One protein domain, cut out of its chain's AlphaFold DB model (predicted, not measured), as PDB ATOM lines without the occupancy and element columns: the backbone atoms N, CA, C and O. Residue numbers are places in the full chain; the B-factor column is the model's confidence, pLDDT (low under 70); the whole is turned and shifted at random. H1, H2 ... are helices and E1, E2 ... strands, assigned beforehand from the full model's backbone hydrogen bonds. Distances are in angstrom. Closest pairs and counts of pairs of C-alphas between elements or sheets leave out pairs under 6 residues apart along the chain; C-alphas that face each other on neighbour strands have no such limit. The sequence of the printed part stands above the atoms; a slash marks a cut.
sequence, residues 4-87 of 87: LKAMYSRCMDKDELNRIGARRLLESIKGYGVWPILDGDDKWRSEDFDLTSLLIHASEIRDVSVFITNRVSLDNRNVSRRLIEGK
ATOM      1  N   LEU A   4       2.575 -12.283  61.251       96.81
ATOM      2  CA  LEU A   4       3.964 -11.842  61.399       96.81
ATOM      3  C   LEU A   4       4.945 -12.952  61.014       96.81
ATOM      4  O   LEU A   4       5.891 -12.718  60.267       96.81
ATOM      5  N   LYS A   5       4.698 -14.179  61.490       96.88
ATOM      6  CA  LYS A   5       5.542 -15.334  61.153       96.88
ATOM      7  C   LYS A   5       5.481 -15.639  59.655       96.88
ATOM      8  O   LYS A   5       6.514 -15.912  59.061       96.88
ATOM      9  N   ALA A   6       4.300 -15.543  59.042       97.06
ATOM     10  CA  ALA A   6       4.142 -15.749  57.604       97.06
ATOM     11  C   ALA A   6       4.891 -14.690  56.773       97.06
ATOM     12  O   ALA A   6       5.590 -15.054  55.830       97.06
ATOM     13  N   MET A   7       4.793 -13.405  57.139       97.00
ATOM     14  CA  MET A   7       5.543 -12.326  56.481       97.00
ATOM     15  C   MET A   7       7.051 -12.539  56.620       97.00
ATOM     16  O   MET A   7       7.762 -12.521  55.620       97.00
ATOM     17  N   TYR A   8       7.525 -12.822  57.836       96.75
ATOM     18  CA  TYR A   8       8.939 -13.090  58.092       96.75
ATOM     19  C   TYR A   8       9.459 -14.255  57.246       96.75
ATOM     20  O   TYR A   8      10.436 -14.098  56.521       96.75
ATOM     21  N   SER A   9       8.779 -15.405  57.276       97.06
ATOM     22  CA  SER A   9       9.192 -16.575  56.498       97.06
ATOM     23  C   SER A   9       9.244 -16.285  54.998       97.06
ATOM     24  O   SER A   9      10.190 -16.707  54.343       97.06
ATOM     25  N   ARG A  10       8.285 -15.520  54.455       95.50
ATOM     26  CA  ARG A  10       8.297 -15.110  53.040       95.50
ATOM     27  C   ARG A  10       9.450 -14.166  52.702       95.50
ATOM     28  O   ARG A  10      10.027 -14.300  51.632       95.50
ATOM     29  N   CYS A  11       9.795 -13.237  53.591       95.44
ATOM     30  CA  CYS A  11      10.936 -12.339  53.392       95.44
ATOM     31  C   CYS A  11      12.291 -13.057  53.495       95.44
ATOM     32  O   CYS A  11      13.259 -12.608  52.889       95.44
ATOM     33  N   MET A  12      12.372 -14.149  54.259       97.50
ATOM     34  CA  MET A  12      13.618 -14.894  54.473       97.50
ATOM     35  C   MET A  12      13.881 -15.986  53.428       97.50
ATOM     36  O   MET A  12      14.996 -16.505  53.372       97.50
ATOM     37  N   ASP A  13      12.888 -16.328  52.607       97.62
ATOM     38  CA  ASP A  13      12.995 -17.329  51.544       97.62
ATOM     39  C   ASP A  13      13.783 -16.780  50.341       97.62
ATOM     40  O   ASP A  13      13.233 -16.301  49.347       97.62
ATOM     41  N   LYS A  14      15.114 -16.795  50.462       96.88
ATOM     42  CA  LYS A  14      16.026 -16.269  49.437       96.88
ATOM     43  C   LYS A  14      15.968 -17.062  48.136       96.88
ATOM     44  O   LYS A  14      16.144 -16.467  47.077       96.88
ATOM     45  N   ASP A  15      15.729 -18.368  48.205       97.62
ATOM     46  CA  ASP A  15      15.683 -19.223  47.020       97.62
ATOM     47  C   ASP A  15      14.488 -18.842  46.144       97.62
ATOM     48  O   ASP A  15      14.644 -18.615  44.941       97.62
ATOM     49  N   GLU A  16      13.314 -18.651  46.753       95.62
ATOM     50  CA  GLU A  16      12.133 -18.169  46.040       95.62
ATOM     51  C   GLU A  16      12.311 -16.734  45.525       95.62
ATOM     52  O   GLU A  16      11.969 -16.441  44.375       95.62
ATOM     53  N   LEU A  17      12.881 -15.831  46.334       95.12
ATOM     54  CA  LEU A  17      13.139 -14.448  45.917       95.12
ATOM     55  C   LEU A  17      14.094 -14.378  44.717       95.12
ATOM     56  O   LEU A  17      13.822 -13.648  43.762       95.12
ATOM     57  N   ASN A  18      15.165 -15.173  44.720       95.81
ATOM     58  CA  ASN A  18      16.118 -15.253  43.613       95.81
ATOM     59  C   ASN A  18      15.486 -15.870  42.361       95.81
ATOM     60  O   ASN A  18      15.739 -15.403  41.251       95.81
ATOM     61  N   ARG A  19      14.624 -16.881  42.527       96.12
ATOM     62  CA  ARG A  19      13.887 -17.504  41.420       96.12
ATOM     63  C   ARG A  19      12.913 -16.532  40.747       96.12
ATOM     64  O   ARG A  19      12.737 -16.588  39.532       96.12
ATOM     65  N   ILE A  20      12.253 -15.661  41.515       94.00
ATOM     66  CA  ILE A  20      11.340 -14.640  40.974       94.00
ATOM     67  C   ILE A  20      12.124 -13.479  40.346       94.00
ATOM     68  O   ILE A  20      11.735 -12.982  39.282       94.00
ATOM     69  N   GLY A  21      13.198 -13.040  41.007       94.06
ATOM     70  CA  GLY A  21      14.000 -11.889  40.607       94.06
ATOM     71  C   GLY A  21      13.172 -10.605  40.480       94.06
ATOM     72  O   GLY A  21      12.204 -10.381  41.207       94.06
ATOM     73  N   ALA A  22      13.523  -9.759  39.509       92.31
ATOM     74  CA  ALA A  22      12.842  -8.484  39.265       92.31
ATOM     75  C   ALA A  22      11.559  -8.603  38.421       92.31
ATOM     76  O   ALA A  22      10.916  -7.590  38.150       92.31
ATOM     77  N   ARG A  23      11.159  -9.809  37.994       92.75
ATOM     78  CA  ARG A  23      10.102 -10.003  36.986       92.75
ATOM     79  C   ARG A  23       8.793  -9.289  37.336       92.75
ATOM     80  O   ARG A  23       8.294  -8.512  36.531       92.75
ATOM     81  N   ARG A  24       8.291  -9.480  38.561       90.00
ATOM     82  CA  ARG A  24       7.040  -8.844  39.024       90.00
ATOM     83  C   ARG A  24       7.136  -7.319  39.103       90.00
ATOM     84  O   ARG A  24       6.150  -6.622  38.870       90.00
ATOM     85  N   LEU A  25       8.313  -6.802  39.456       87.81
ATOM     86  CA  LEU A  25       8.556  -5.364  39.505       87.81
ATOM     87  C   LEU A  25       8.549  -4.775  38.091       87.81
ATOM     88  O   LEU A  25       7.862  -3.790  37.858       87.81
ATOM     89  N   LEU A  26       9.243  -5.414  37.146       90.19
ATOM     90  CA  LEU A  26       9.280  -4.995  35.743       90.19
ATOM     91  C   LEU A  26       7.891  -5.046  35.088       90.19
ATOM     92  O   LEU A  26       7.528  -4.133  34.355       90.19
ATOM     93  N   GLU A  27       7.090  -6.074  35.385       88.88
ATOM     94  CA  GLU A  27       5.685  -6.155  34.956       88.88
ATOM     95  C   GLU A  27       4.850  -4.994  35.517       88.88
ATOM     96  O   GLU A  27       4.077  -4.384  34.783       88.88
ATOM     97  N   SER A  28       5.042  -4.645  36.795       85.94
ATOM     98  CA  SER A  28       4.340  -3.513  37.419       85.94
ATOM     99  C   SER A  28       4.758  -2.173  36.813       85.94
ATOM    100  O   SER A  28       3.903  -1.335  36.560       85.94
ATOM    101  N   ILE A  29       6.059  -1.979  36.560       84.56
ATOM    102  CA  ILE A  29       6.601  -0.768  35.926       84.56
ATOM    103  C   ILE A  29       5.962  -0.562  34.555       84.56
ATOM    104  O   ILE A  29       5.466   0.525  34.295       84.56
ATOM    105  N   LYS A  30       5.886  -1.612  33.726       83.88
ATOM    106  CA  LYS A  30       5.243  -1.539  32.403       83.88
ATOM    107  C   LYS A  30       3.773  -1.125  32.469       83.88
ATOM    108  O   LYS A  30       3.287  -0.471  31.554       83.88
ATOM    109  N   GLY A  31       3.068  -1.489  33.543       81.75
ATOM    110  CA  GLY A  31       1.684  -1.066  33.778       81.75
ATOM    111  C   GLY A  31       1.526   0.437  34.032       81.75
ATOM    112  O   GLY A  31       0.443   0.971  33.824       81.75
ATOM    113  N   TYR A  32       2.597   1.121  34.439       80.44
ATOM    114  CA  TYR A  32       2.636   2.569  34.651       80.44
ATOM    115  C   TYR A  32       3.141   3.356  33.430       80.44
ATOM    116  O   TYR A  32       3.263   4.577  33.494       80.44
ATOM    117  N   GLY A  33       3.452   2.661  32.334       81.31
ATOM    118  CA  GLY A  33       4.075   3.220  31.142       81.31
ATOM    119  C   GLY A  33       5.469   2.648  30.886       81.31
ATOM    120  O   GLY A  33       5.968   1.774  31.594       81.31
ATOM    121  N   VAL A  34       6.099   3.134  29.824       84.94
ATOM    122  CA  VAL A  34       7.452   2.729  29.427       84.94
ATOM    123  C   VAL A  34       8.477   3.469  30.288       84.94
ATOM    124  O   VAL A  34       8.361   4.682  30.458       84.94
ATOM    125  N   TRP A  35       9.501   2.779  30.803       88.12
ATOM    126  CA  TRP A  35      10.625   3.446  31.470       88.12
ATOM    127  C   TRP A  35      11.814   3.519  30.501       88.12
ATOM    128  O   TRP A  35      12.429   2.482  30.245       88.12
ATOM    129  N   PRO A  36      12.189   4.714  29.997       88.62
ATOM    130  CA  PRO A  36      13.254   4.868  29.000       88.62
ATOM    131  C   PRO A  36      14.564   4.125  29.315       88.62
ATOM    132  O   PRO A  36      15.152   3.501  28.438       88.62
ATOM    133  N   ILE A  37      14.979   4.095  30.589       89.44
ATOM    134  CA  ILE A  37      16.205   3.410  31.039       89.44
ATOM    135  C   ILE A  37      16.172   1.899  30.750       89.44
ATOM    136  O   ILE A  37      17.212   1.292  30.506       89.44
ATOM    137  N   LEU A  38      14.992   1.282  30.819       89.62
ATOM    138  CA  LEU A  38      14.819  -0.162  30.658       89.62
ATOM    139  C   LEU A  38      14.451  -0.540  29.225       89.62
ATOM    140  O   LEU A  38      14.879  -1.580  28.728       89.62
ATOM    141  N   ASP A  39      13.633   0.287  28.582       87.50
ATOM    142  CA  ASP A  39      12.969  -0.056  27.331       87.50
ATOM    143  C   ASP A  39      13.535   0.686  26.107       87.50
ATOM    144  O   ASP A  39      13.266   0.246  24.984       87.50
ATOM    145  N   GLY A  40      14.347   1.729  26.317       89.38
ATOM    146  CA  GLY A  40      14.870   2.632  25.291       89.38
ATOM    147  C   GLY A  40      14.059   3.927  25.178       89.38
ATOM    148  O   GLY A  40      12.834   3.926  25.330       89.38
ATOM    149  N   ASP A  41      14.746   5.036  24.896       88.69
ATOM    150  CA  ASP A  41      14.129   6.363  24.742       88.69
ATOM    151  C   ASP A  41      13.104   6.403  23.595       88.69
ATOM    152  O   ASP A  41      12.120   7.132  23.665       88.69
ATOM    153  N   ASP A  42      13.295   5.578  22.562       90.50
ATOM    154  CA  ASP A  42      12.436   5.479  21.377       90.50
ATOM    155  C   ASP A  42      11.039   4.917  21.670       90.50
ATOM    156  O   ASP A  42      10.099   5.141  20.903       90.50
ATOM    157  N   LYS A  43      10.891   4.181  22.776       87.62
ATOM    158  CA  LYS A  43       9.615   3.573  23.167       87.62
ATOM    159  C   LYS A  43       8.801   4.444  24.108       87.62
ATOM    160  O   LYS A  43       7.611   4.184  24.282       87.62
ATOM    161  N   TRP A  44       9.415   5.447  24.728       88.00
ATOM    162  CA  TRP A  44       8.693   6.378  25.579       88.00
ATOM    163  C   TRP A  44       7.996   7.437  24.725       88.00
ATOM    164  O   TRP A  44       8.606   8.058  23.856       88.00
ATOM    165  N   ARG A  45       6.702   7.648  24.973       85.50
ATOM    166  CA  ARG A  45       5.886   8.636  24.266       85.50
ATOM    167  C   ARG A  45       5.313   9.617  25.266       85.50
ATOM    168  O   ARG A  45       4.621   9.218  26.198       85.50
ATOM    169  N   SER A  46       5.589  10.899  25.051       85.88
ATOM    170  CA  SER A  46       5.088  11.957  25.929       85.88
ATOM    171  C   SER A  46       3.561  12.060  25.911       85.88
ATOM    172  O   SER A  46       2.967  12.383  26.934       85.88
ATOM    173  N   GLU A  47       2.930  11.733  24.776       86.88
ATOM    174  CA  GLU A  47       1.474  11.809  24.616       86.88
ATOM    175  C   GLU A  47       0.720  10.777  25.467       86.88
ATOM    176  O   GLU A  47      -0.402  11.037  25.893       86.88
ATOM    177  N   ASP A  48       1.345   9.630  25.742       80.12
ATOM    178  CA  ASP A  48       0.735   8.523  26.486       80.12
ATOM    179  C   ASP A  48       1.025   8.604  27.997       80.12
ATOM    180  O   ASP A  48       0.635   7.719  28.765       80.12
ATOM    181  N   PHE A  49       1.743   9.640  28.443       84.62
ATOM    182  CA  PHE A  49       2.283   9.718  29.795       84.62
ATOM    183  C   PHE A  49       1.450  10.615  30.718       84.62
ATOM    184  O   PHE A  49       1.648  11.829  30.799       84.62
ATOM    185  N   ASP A  50       0.554   9.997  31.490       88.69
ATOM    186  CA  ASP A  50      -0.154  10.659  32.589       88.69
ATOM    187  C   ASP A  50       0.708  10.679  33.863       88.69
ATOM    188  O   ASP A  50       0.632   9.805  34.736       88.69
ATOM    189  N   LEU A  51       1.547  11.712  33.966       88.38
ATOM    190  CA  LEU A  51       2.415  11.919  35.123       88.38
ATOM    191  C   LEU A  51       1.618  12.070  36.430       88.38
ATOM    192  O   LEU A  51       2.083  11.632  37.481       88.38
ATOM    193  N   THR A  52       0.431  12.677  36.397       90.38
ATOM    194  CA  THR A  52      -0.362  12.907  37.609       90.38
ATOM    195  C   THR A  52      -0.863  11.589  38.189       90.38
ATOM    196  O   THR A  52      -0.634  11.329  39.373       90.38
ATOM    197  N   SER A  53      -1.465  10.729  37.367       90.38
ATOM    198  CA  SER A  53      -1.927   9.407  37.807       90.38
ATOM    199  C   SER A  53      -0.770   8.533  38.294       90.38
ATOM    200  O   SER A  53      -0.892   7.865  39.324       90.38
ATOM    201  N   LEU A  54       0.386   8.588  37.624       89.56
ATOM    202  CA  LEU A  54       1.593   7.895  38.075       89.56
ATOM    203  C   LEU A  54       2.017   8.333  39.483       89.56
ATOM    204  O   LEU A  54       2.249   7.488  40.350       89.56
ATOM    205  N   LEU A  55       2.124   9.643  39.720       90.56
ATOM    206  CA  LEU A  55       2.555  10.179  41.012       90.56
ATOM    207  C   LEU A  55       1.560   9.842  42.130       90.56
ATOM    208  O   LEU A  55       1.983   9.495  43.233       90.56
ATOM    209  N   ILE A  56       0.255   9.871  41.837       89.62
ATOM    210  CA  ILE A  56      -0.791   9.450  42.778       89.62
ATOM    211  C   ILE A  56      -0.619   7.967  43.128       89.62
ATOM    212  O   ILE A  56      -0.503   7.633  44.304       89.62
ATOM    213  N   HIS A  57      -0.511   7.075  42.139       88.88
ATOM    214  CA  HIS A  57      -0.357   5.639  42.395       88.88
ATOM    215  C   HIS A  57       0.950   5.286  43.114       88.88
ATOM    216  O   HIS A  57       0.964   4.421  43.995       88.88
ATOM    217  N   ALA A  58       2.053   5.956  42.776       88.75
ATOM    218  CA  ALA A  58       3.323   5.775  43.470       88.75
ATOM    219  C   ALA A  58       3.220   6.192  44.949       88.75
ATOM    220  O   ALA A  58       3.726   5.486  45.826       88.75
ATOM    221  N   SER A  59       2.513   7.287  45.237       89.25
ATOM    222  CA  SER A  59       2.279   7.744  46.605       89.25
ATOM    223  C   SER A  59       1.325   6.818  47.365       89.25
ATOM    224  O   SER A  59       1.679   6.339  48.438       89.25
ATOM    225  N   GLU A  60       0.159   6.489  46.810       87.94
ATOM    226  CA  GLU A  60      -0.877   5.721  47.513       87.94
ATOM    227  C   GLU A  60      -0.496   4.255  47.747       87.94
ATOM    228  O   GLU A  60      -0.785   3.696  48.804       87.94
ATOM    229  N   ILE A  61       0.141   3.607  46.765       87.56
ATOM    230  CA  ILE A  61       0.349   2.150  46.790       87.56
ATOM    231  C   ILE A  61       1.782   1.778  47.194       87.56
ATOM    232  O   ILE A  61       2.059   0.614  47.506       87.56
ATOM    233  N   ARG A  62       2.733   2.717  47.130       85.94
ATOM    234  CA  ARG A  62       4.147   2.458  47.455       85.94
ATOM    235  C   ARG A  62       4.734   3.421  48.485       85.94
ATOM    236  O   ARG A  62       5.881   3.206  48.864       85.94
ATOM    237  N   ASP A  63       3.977   4.418  48.948       88.38
ATOM    238  CA  ASP A  63       4.447   5.464  49.872       88.38
ATOM    239  C   ASP A  63       5.721   6.170  49.364       88.38
ATOM    240  O   ASP A  63       6.601   6.575  50.125       88.38
ATOM    241  N   VAL A  64       5.844   6.300  48.036       89.62
ATOM    242  CA  VAL A  64       6.962   6.994  47.387       89.62
ATOM    243  C   VAL A  64       6.538   8.423  47.081       89.62
ATOM    244  O   VAL A  64       5.573   8.657  46.359       89.62
ATOM    245  N   SER A  65       7.281   9.391  47.614       88.62
ATOM    246  CA  SER A  65       7.106  10.814  47.307       88.62
ATOM    247  C   SER A  65       8.147  11.244  46.275       88.62
ATOM    248  O   SER A  65       9.344  11.217  46.557       88.62
ATOM    249  N   VAL A  66       7.697  11.629  45.080       88.00
ATOM    250  CA  VAL A  66       8.554  12.184  44.021       88.00
ATOM    251  C   VAL A  66       8.147  13.637  43.798       88.00
ATOM    252  O   VAL A  66       6.968  13.921  43.610       88.00
ATOM    253  N   PHE A  67       9.124  14.547  43.838       91.62
ATOM    254  CA  PHE A  67       8.979  16.014  43.791       91.62
ATOM    255  C   PHE A  67       8.242  16.658  44.971       91.62
ATOM    256  O   PHE A  67       8.706  17.678  45.468       91.62
ATOM    257  N   ILE A  68       7.122  16.084  45.414       88.25
ATOM    258  CA  ILE A  68       6.260  16.634  46.464       88.25
ATOM    259  C   ILE A  68       6.006  15.548  47.504       88.25
ATOM    260  O   ILE A  68       5.601  14.436  47.162       88.25
ATOM    261  N   THR A  69       6.207  15.873  48.781       89.12
ATOM    262  CA  THR A  69       5.814  14.988  49.882       89.12
ATOM    263  C   THR A  69       4.508  15.475  50.480       89.12
ATOM    264  O   THR A  69       4.489  16.517  51.124       89.12
ATOM    265  N   ASN A  70       3.431  14.706  50.322       86.81
ATOM    266  CA  ASN A  70       2.144  14.987  50.958       86.81
ATOM    267  C   ASN A  70       1.907  14.007  52.102       86.81
ATOM    268  O   ASN A  70       1.965  12.794  51.908       86.81
ATOM    269  N   ARG A  71       1.628  14.516  53.302       87.38
ATOM    270  CA  ARG A  71       1.289  13.682  54.462       87.38
ATOM    271  C   ARG A  71       0.140  14.294  55.239       87.38
ATOM    272  O   ARG A  71      -0.004  15.507  55.300       87.38
ATOM    273  N   VAL A  72      -0.657  13.446  55.877       91.50
ATOM    274  CA  VAL A  72      -1.671  13.899  56.833       91.50
ATOM    275  C   VAL A  72      -1.037  13.943  58.221       91.50
ATOM    276  O   VAL A  72      -0.815  12.898  58.839       91.50
ATOM    277  N   SER A  73      -0.752  15.143  58.719       93.50
ATOM    278  CA  SER A  73      -0.148  15.368  60.037       93.50
ATOM    279  C   SER A  73      -1.069  16.186  60.947       93.50
ATOM    280  O   SER A  73      -2.128  16.665  60.533       93.50
ATOM    281  N   LEU A  74      -0.727  16.253  62.236       95.88
ATOM    282  CA  LEU A  74      -1.442  17.098  63.192       95.88
ATOM    283  C   LEU A  74      -1.189  18.567  62.857       95.88
ATOM    284  O   LEU A  74      -0.067  18.945  62.529       95.88
ATOM    285  N   ASP A  75      -2.213  19.405  62.992       94.56
ATOM    286  CA  ASP A  75      -1.993  20.843  62.890       94.56
ATOM    287  C   ASP A  75      -1.221  21.354  64.114       94.56
ATOM    288  O   ASP A  75      -1.702  21.294  65.246       94.56
ATOM    289  N   ASN A  76      -0.048  21.939  63.870       92.19
ATOM    290  CA  ASN A  76       0.805  22.532  64.899       92.19
ATOM    291  C   ASN A  76       0.127  23.678  65.674       92.19
ATOM    292  O   ASN A  76       0.552  24.000  66.780       92.19
ATOM    293  N   ARG A  77      -0.919  24.302  65.116       94.81
ATOM    294  CA  ARG A  77      -1.711  25.348  65.787       94.81
ATOM    295  C   ARG A  77      -2.951  24.806  66.504       94.81
ATOM    296  O   ARG A  77      -3.534  25.522  67.314       94.81
ATOM    297  N   ASN A  78      -3.370  23.575  66.209       95.69
ATOM    298  CA  ASN A  78      -4.495  22.901  66.851       95.69
ATOM    299  C   ASN A  78      -4.356  21.376  66.720       95.69
ATOM    300  O   ASN A  78      -4.816  20.768  65.754       95.69
ATOM    301  N   VAL A  79      -3.803  20.739  67.749       95.25
ATOM    302  CA  VAL A  79      -3.521  19.293  67.755       95.25
ATOM    303  C   VAL A  79      -4.770  18.398  67.788       95.25
ATOM    304  O   VAL A  79      -4.645  17.181  67.727       95.25
ATOM    305  N   SER A  80      -5.979  18.970  67.856       97.00
ATOM    306  CA  SER A  80      -7.236  18.211  67.749       97.00
ATOM    307  C   SER A  80      -7.691  17.994  66.297       97.00
ATOM    308  O   SER A  80      -8.664  17.276  66.071       97.00
ATOM    309  N   ARG A  81      -7.020  18.596  65.302       96.12
ATOM    310  CA  ARG A  81      -7.308  18.409  63.868       96.12
ATOM    311  C   ARG A  81      -6.078  17.931  63.094       96.12
ATOM    312  O   ARG A  81      -4.942  18.132  63.516       96.12
ATOM    313  N   ARG A  82      -6.322  17.313  61.936       95.75
ATOM    314  CA  ARG A  82      -5.290  16.896  60.977       95.75
ATOM    315  C   ARG A  82      -5.417  17.688  59.684       95.75
ATOM    316  O   ARG A  82      -6.533  17.993  59.271       95.75
ATOM    317  N   LEU A  83      -4.289  18.007  59.063       95.31
ATOM    318  CA  LEU A  83      -4.206  18.739  57.801       95.31
ATOM    319  C   LEU A  83      -3.236  18.030  56.854       95.31
ATOM    320  O   LEU A  83      -2.429  17.203  57.280       95.31
ATOM    321  N   ILE A  84      -3.329  18.359  55.566       92.38
ATOM    322  CA  ILE A  84      -2.302  17.981  54.597       92.38
ATOM    323  C   ILE A  84      -1.104  18.902  54.819       92.38
ATOM    324  O   ILE A  84      -1.224  20.123  54.740       92.38
ATOM    325  N   GLU A  85       0.044  18.303  55.097       87.50
ATOM    326  CA  GLU A  85       1.344  18.956  55.149       87.50
ATOM    327  C   GLU A  85       2.121  18.569  53.889       87.50
ATOM    328  O   GLU A  85       2.416  17.392  53.664       87.50
ATOM    329  N   GLY A  86       2.406  19.575  53.062       80.62
ATOM    330  CA  GLY A  86       3.301  19.472  51.915       80.62
ATOM    331  C   GLY A  86       4.716  19.900  52.305       80.62
ATOM    332  O   GLY A  86       4.871  20.937  52.955       80.62
ATOM    333  N   LYS A  87       5.733  19.128  51.912       63.62
ATOM    334  CA  LYS A  87       7.150  19.529  51.953       63.62
ATOM    335  C   LYS A  87       7.799  19.380  50.590       63.62
ATOM    336  O   LYS A  87       7.468  18.387  49.895       63.62
TER     337      LYS A  87
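Overview. This is residues 4 to 87 of the 87 residues of the protein "Peptidase_M13_N domain-containing protein" of Ancylostoma duodenale (UniProt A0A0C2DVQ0). This is an open, flat string of separate parts: helix H5 stands between a two-stranded hairpin, E1 and E2, at one end and the helices H3 and H4 towards the other, and no helix touches another. Residues 4 to 25, which hold H1, H2 and residues 23 to 25 of H3, stick out as a free arm. The printed part has 84 residues, with five named helices and then two named strands, in the order H1 H2 H3 H4 H5 E1 E2; the sheet, E1 - E2, is antiparallel and the class is mixed, helices and strands. The whole is extended, with a radius of gyration of the C-alphas of 18.5 A and spans of 50 by 46 by 15 A.

Arrangement. E1, residues 70 to 75, and E2, residues 78 to 86, form a hairpin, antiparallel at 157 degrees between their directions. N 73 and O 83 are 3.0 A apart and N 85 and O 71 are 2.8 A apart, both within hydrogen-bond range. E2 bends by 101 degrees at residue 81. H5, residues 51 to 62, is apart from E2. H3, residues 23 to 31, and H4, residues 36 to 39, are apart from each other and from H5. H2, residues 14 to 20, meets H3 only through their link, and H1, residues 4 to 12, meets H2 in the same way. In H1, H2, H3 and H5 every O i to N i+4 pair is within hydrogen-bond range; H4 is too short for such a pair, and its one O i to N i+3 pair is not within range.

Along the chain. E1 is 13.9 A long and E2 17.2 A, ending at C-alpha 86 (3.301, 19.472, 51.915). H5 is 15.6 A long, H3 12.7 A, H4 5.2 A, H2 9.8 A and H1 12.3 A, beginning at C-alpha 4 (3.964, -11.842, 61.399).

Size, cuts and confidence. The C-alphas of Asp 42 and Ser 80, the two farthest apart, are 52.0 A apart. The printed part has no cut, and the link from H4 to H5, 11 residues, is long. The mean pLDDT of the printed part is 90.3, and residue 87, the chain's last, is under 70.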